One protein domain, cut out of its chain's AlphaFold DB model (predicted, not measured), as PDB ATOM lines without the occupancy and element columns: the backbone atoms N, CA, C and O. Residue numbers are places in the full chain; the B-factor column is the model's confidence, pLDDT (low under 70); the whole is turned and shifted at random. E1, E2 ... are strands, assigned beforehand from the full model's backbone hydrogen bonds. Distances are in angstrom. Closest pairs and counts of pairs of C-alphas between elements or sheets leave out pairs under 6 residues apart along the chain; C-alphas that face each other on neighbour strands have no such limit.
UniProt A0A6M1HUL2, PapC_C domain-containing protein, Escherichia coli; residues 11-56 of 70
ATOM      1  N   GLU A  11      38.107  77.453   8.795       43.38
ATOM      2  CA  GLU A  11      39.441  77.298   9.368       43.38
ATOM      3  C   GLU A  11      40.349  78.458   8.944       43.38
ATOM      4  O   GLU A  11      40.852  78.521   7.817       43.38
ATOM      5  N   VAL A  12      40.586  79.389   9.870       52.44
ATOM      6  CA  VAL A  12      41.769  80.250   9.814       52.44
ATOM      7  C   VAL A  12      42.982  79.328   9.929       52.44
ATOM      8  O   VAL A  12      43.350  78.884  11.015       52.44
ATOM      9  N   ARG A  13      43.574  78.992   8.779       51.72
ATOM     10  CA  ARG A  13      44.778  78.166   8.686       51.72
ATOM     11  C   ARG A  13      45.969  78.947   9.240       51.72
ATOM     12  O   ARG A  13      46.653  79.663   8.514       51.72
ATOM     13  N   ASN A  14      46.190  78.823  10.544       51.50
ATOM     14  CA  ASN A  14      47.341  79.388  11.237       51.50
ATOM     15  C   ASN A  14      48.589  78.575  10.877       51.50
ATOM     16  O   ASN A  14      48.837  77.508  11.434       51.50
ATOM     17  N   GLY A  15      49.353  79.063   9.905       56.19
ATOM     18  CA  GLY A  15      50.635  78.483   9.530       56.19
ATOM     19  C   GLY A  15      51.761  78.922  10.468       56.19
ATOM     20  O   GLY A  15      51.829  80.084  10.864       56.19
ATOM     21  N   ILE A  16      52.655  77.996  10.820       54.81
ATOM     22  CA  ILE A  16      53.874  78.297  11.580       54.81
ATOM     23  C   ILE A  16      54.943  78.756  10.588       54.81
ATOM     24  O   ILE A  16      55.259  78.029   9.647       54.81
ATOM     25  N   VAL A  17      55.497  79.948  10.805       53.69
ATOM     26  CA  VAL A  17      56.624  80.474  10.027       53.69
ATOM     27  C   VAL A  17      57.918  80.050  10.721       53.69
ATOM     28  O   VAL A  17      58.165  80.441  11.858       53.69
ATOM     29  N   SER A  18      58.729  79.224  10.057       58.53
ATOM     30  CA  SER A  18      60.113  78.953  10.483       58.53
ATOM     31  C   SER A  18      61.000  80.174  10.207       58.53
ATOM     32  O   SER A  18      60.668  80.969   9.331       58.53
ATOM     33  N   ASP A  19      62.153  80.296  10.870       59.72
ATOM     34  CA  ASP A  19      63.143  81.375  10.675       59.72
ATOM     35  C   ASP A  19      63.536  81.614   9.202       59.72
ATOM     36  O   ASP A  19      63.980  82.698   8.834       59.72
ATOM     37  N   ASN A  20      63.312  80.623   8.332       62.00
ATOM     38  CA  ASN A  20      63.513  80.722   6.886       62.00
ATOM     39  C   ASN A  20      62.297  81.261   6.097       62.00
ATOM     40  O   ASN A  20      62.274  81.144   4.873       62.00
ATOM     41  N   GLY A  21      61.262  81.786   6.760       73.25
ATOM     42  CA  GLY A  21      60.060  82.330   6.113       73.25
ATOM     43  C   GLY A  21      59.155  81.277   5.457       73.25
ATOM     44  O   GLY A  21      58.363  81.615   4.580       73.25
ATOM     45  N   GLN A  22      59.286  80.003   5.837       77.12
ATOM     46  CA  GLN A  22      58.574  78.882   5.212       77.12
ATOM     47  C   GLN A  22      57.387  78.431   6.056       77.12
ATOM     48  O   GLN A  22      57.487  78.335   7.280       77.12
ATOM     49  N   VAL A  23      56.289  78.116   5.372       82.00
ATOM     50  CA  VAL A  23      55.034  77.646   5.953       82.00
ATOM     51  C   VAL A  23      54.473  76.514   5.094       82.00
ATOM     52  O   VAL A  23      54.451  76.611   3.869       82.00
ATOM     53  N   TYR A  24      54.008  75.442   5.736       81.94
ATOM     54  CA  TYR A  24      53.342  74.326   5.064       81.94
ATOM     55  C   TYR A  24      51.836  74.424   5.297       81.94
ATOM     56  O   TYR A  24      51.384  74.551   6.434       81.94
ATOM     57  N   MET A  25      51.056  74.374   4.218       78.56
ATOM     58  CA  MET A  25      49.597  74.472   4.254       78.56
ATOM     59  C   MET A  25      48.984  73.429   3.325       78.56
ATOM     60  O   MET A  25      49.508  73.164   2.247       78.56
ATOM     61  N   ALA A  26      47.853  72.859   3.738       83.56
ATOM     62  CA  ALA A  26      47.085  71.905   2.947       83.56
ATOM     63  C   ALA A  26      45.696  72.464   2.617       83.56
ATOM     64  O   ALA A  26      45.137  73.274   3.363       83.56
ATOM     65  N   GLY A  27      45.128  72.007   1.498       83.12
ATOM     66  CA  GLY A  27      43.766  72.352   1.080       83.12
ATOM     67  C   GLY A  27      43.595  73.796   0.600       83.12
ATOM     68  O   GLY A  27      42.510  74.364   0.758       83.12
ATOM     69  N   LEU A  28      44.656  74.407   0.069       85.50
ATOM     70  CA  LEU A  28      44.547  75.680  -0.637       85.50
ATOM     71  C   LEU A  28      43.816  75.468  -1.978       85.50
ATOM     72  O   LEU A  28      44.041  74.442  -2.625       85.50
ATOM     73  N   PRO A  29      42.942  76.398  -2.408       86.88
ATOM     74  CA  PRO A  29      42.473  76.438  -3.793       86.88
ATOM     75  C   PRO A  29      43.646  76.649  -4.767       86.88
ATOM     76  O   PRO A  29      44.769  76.906  -4.347       86.88
ATOM     77  N   LEU A  30      43.396  76.546  -6.075       87.31
ATOM     78  CA  LEU A  30      44.430  76.820  -7.083       87.31
ATOM     79  C   LEU A  30      44.898  78.273  -7.043       87.31
ATOM     80  O   LEU A  30      46.067  78.542  -7.260       87.31
ATOM     81  N   GLU A  31      44.022  79.213  -6.723       89.38
ATOM     82  CA  GLU A  31      44.379  80.622  -6.629       89.38
ATOM     83  C   GLU A  31      43.693  81.287  -5.446       89.38
ATOM     84  O   GLU A  31      42.621  80.870  -4.995       89.38
ATOM     85  N   GLY A  32      44.322  82.337  -4.936       90.12
ATOM     86  CA  GLY A  32      43.763  83.120  -3.851       90.12
ATOM     87  C   GLY A  32      44.763  84.098  -3.264       90.12
ATOM     88  O   GLY A  32      45.779  84.443  -3.865       90.12
ATOM     89  N   ALA A  33      44.461  84.543  -2.048       89.94
ATOM     90  CA  ALA A  33      45.325  85.429  -1.291       89.94
ATOM     91  C   ALA A  33      45.560  84.883   0.113       89.94
ATOM     92  O   ALA A  33      44.628  84.436   0.783       89.94
ATOM     93  N   LEU A  34      46.803  84.966   0.563       88.62
ATOM     94  CA  LEU A  34      47.225  84.640   1.913       88.62
ATOM     95  C   LEU A  34      47.389  85.932   2.703       88.62
ATOM     96  O   LEU A  34      47.998  86.889   2.224       88.62
ATOM     97  N   SER A  35      46.844  85.945   3.917       88.81
ATOM     98  CA  SER A  35      47.077  87.003   4.894       88.81
ATOM     99  C   SER A  35      48.100  86.495   5.898       88.81
ATOM    100  O   SER A  35      47.850  85.507   6.585       88.81
ATOM    101  N   VAL A  36      49.243  87.162   5.983       88.00
ATOM    102  CA  VAL A  36      50.314  86.832   6.923       88.00
ATOM    103  C   VAL A  36      50.320  87.908   7.996       88.00
ATOM    104  O   VAL A  36      50.325  89.090   7.673       88.00
ATOM    105  N   GLN A  37      50.297  87.521   9.268       86.69
ATOM    106  CA  GLN A  37      50.290  88.457  10.390       86.69
ATOM    107  C   GLN A  37      51.242  87.959  11.481       86.69
ATOM    108  O   GLN A  37      51.099  86.843  11.968       86.69
ATOM    109  N   TRP A  38      52.203  88.799  11.871       83.44
ATOM    110  CA  TRP A  38      53.168  88.535  12.952       83.44
ATOM    111  C   TRP A  38      53.106  89.585  14.071       83.44
ATOM    112  O   TRP A  38      53.907  89.576  15.004       83.44
ATOM    113  N   GLY A  39      52.147  90.509  14.002       85.06
ATOM    114  CA  GLY A  39      51.874  91.495  15.038       85.06
ATOM    115  C   GLY A  39      50.575  92.252  14.773       85.06
ATOM    116  O   GLY A  39      49.873  91.987  13.805       85.06
ATOM    117  N   LYS A  40      50.232  93.194  15.656       88.50
ATOM    118  CA  LYS A  40      48.937  93.901  15.614       88.50
ATOM    119  C   LYS A  40      48.951  95.187  14.787       88.50
ATOM    120  O   LYS A  40      47.895  95.761  14.540       88.50
ATOM    121  N   LYS A  41      50.130  95.695  14.416       89.62
ATOM    122  CA  LYS A  41      50.248  96.920  13.611       89.62
ATOM    123  C   LYS A  41      50.012  96.606  12.135       89.62
ATOM    124  O   LYS A  41      50.334  95.515  11.682       89.62
ATOM    125  N   ALA A  42      49.551  97.597  11.373       85.88
ATOM    126  CA  ALA A  42      49.385  97.465   9.923       85.88
ATOM    127  C   ALA A  42      50.689  97.049   9.214       85.88
ATOM    128  O   ALA A  42      50.651  96.246   8.297       85.88
ATOM    129  N   SER A  43      51.847  97.501   9.708       85.88
ATOM    130  CA  SER A  43      53.170  97.114   9.197       85.88
ATOM    131  C   SER A  43      53.638  95.715   9.630       85.88
ATOM    132  O   SER A  43      54.757  95.320   9.319       85.88
ATOM    133  N   GLN A  44      52.847  95.005  10.437       87.38
ATOM    134  CA  GLN A  44      53.145  93.661  10.948       87.38
ATOM    135  C   GLN A  44      52.200  92.607  10.364       87.38
ATOM    136  O   GLN A  44      52.003  91.531  10.936       87.38
ATOM    137  N   GLN A  45      51.587  92.950   9.241       89.62
ATOM    138  CA  GLN A  45      50.796  92.060   8.425       89.62
ATOM    139  C   GLN A  45      51.062  92.380   6.960       89.62
ATOM    140  O   GLN A  45      51.410  93.505   6.613       89.62
ATOM    141  N   CYS A  46      50.893  91.389   6.104       89.50
ATOM    142  CA  CYS A  46      50.987  91.557   4.667       89.50
ATOM    143  C   CYS A  46      50.034  90.601   3.965       89.50
ATOM    144  O   CYS A  46      49.539  89.628   4.546       89.50
ATOM    145  N   ARG A  47      49.781  90.890   2.690       89.56
ATOM    146  CA  ARG A  47      48.983  90.036   1.821       89.56
ATOM    147  C   ARG A  47      49.819  89.614   0.625       89.56
ATOM    148  O   ARG A  47      50.510  90.437   0.028       89.56
ATOM    149  N   ALA A  48      49.736  88.336   0.282       89.62
ATOM    150  CA  ALA A  48      50.391  87.779  -0.890       89.62
ATOM    151  C   ALA A  48      49.381  86.982  -1.712       89.62
ATOM    152  O   ALA A  48      48.647  86.152  -1.169       89.62
ATOM    153  N   ASN A  49      49.330  87.241  -3.013       90.50
ATOM    154  CA  ASN A  49      48.496  86.472  -3.928       90.50
ATOM    155  C   ASN A  49      49.290  85.283  -4.451       90.50
ATOM    156  O   ASN A  49      50.492  85.398  -4.680       90.50
ATOM    157  N   TYR A  50      48.614  84.160  -4.653       88.06
ATOM    158  CA  TYR A  50      49.209  82.962  -5.223       88.06
ATOM    159  C   TYR A  50      48.304  82.394  -6.310       88.06
ATOM    160  O   TYR A  50      47.081  82.554  -6.270       88.06
ATOM    161  N   GLN A  51      48.933  81.714  -7.258       88.56
ATOM    162  CA  GLN A  51      48.266  80.965  -8.305       88.56
ATOM    163  C   GLN A  51      49.109  79.728  -8.606       88.56
ATOM    164  O   GLN A  51      50.295  79.830  -8.907       88.56
ATOM    165  N   PHE A  52      48.476  78.575  -8.479       84.12
ATOM    166  CA  PHE A  52      48.974  77.263  -8.833       84.12
ATOM    167  C   PHE A  52      48.282  76.835 -10.127       84.12
ATOM    168  O   PHE A  52      47.092  77.072 -10.341       84.12
ATOM    169  N   SER A  53      49.040  76.204 -11.002       80.44
ATOM    170  CA  SER A  53      48.582  75.565 -12.224       80.44
ATOM    171  C   SER A  53      47.995  74.179 -11.939       80.44
ATOM    172  O   SER A  53      48.385  73.483 -11.003       80.44
ATOM    173  N   ASP A  54      47.074  73.719 -12.789       71.94
ATOM    174  CA  ASP A  54      46.506  72.369 -12.671       71.94
ATOM    175  C   ASP A  54      47.558  71.255 -12.811       71.94
ATOM    176  O   ASP A  54      47.384  70.172 -12.249       71.94
ATOM    177  N   ALA A  55      48.670  71.522 -13.505       65.38
ATOM    178  CA  ALA A  55      49.794  70.592 -13.610       65.38
ATOM    179  C   ALA A  55      50.429  70.294 -12.238       65.38
ATOM    180  O   ALA A  55      50.899  69.183 -11.996       65.38
ATOM    181  N   GLU A  56      50.373  71.248 -11.308       64.44
ATOM    182  CA  GLU A  56      50.964  71.137  -9.973       64.44
ATOM    183  C   GLU A  56      50.115  70.285  -9.009       64.44
ATOM    184  O   GLU A  56      50.610  69.875  -7.958       64.44
TER     185      GLU A  56
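What this domain is: This is residues 11 to 56 of the 70 residues of the protein "PapC_C domain-containing protein" of Escherichia coli (UniProt A0A6M1HUL2). This is a domain of little regular structure: residues 11 to 30 fold back on themselves in a loose loop, then lead into one long hairpin, E1 and E2, lying along the longest axis. The printed part has 46 residues, no named helix and two named strands, E1 then E2, in one antiparallel sheet. The class is all strand, though named elements hold only 14 residues. It is loose, with a radius of gyration of the C-alphas of 12.0 A, and spans 37 by 21 by 20 A.

How they stand to each other: Look at E1, residues 31 to 37, and E2, residues 45 to 51, antiparallel neighbours at 161 degrees. Check N 34 and O 48, 2.8 A apart, and N 32 and O 50, 3.1 A apart, both within hydrogen-bond range.

Where its parts are: Find C-alpha 31 at (44.379, 80.622, -6.629); E1 runs 19.6 A to C-alpha 37. E2 runs 20.2 A from C-alpha 45 to C-alpha 51 at (48.266, 80.965, -8.305).

The domain as a whole: The C-alphas farthest apart, of Lys 41 and Ala 55, are 37.9 A apart. The printed part has no cut, and E1 to E2 is a short link. Residues 11 to 20 and 55 to 56 have pLDDT under 70.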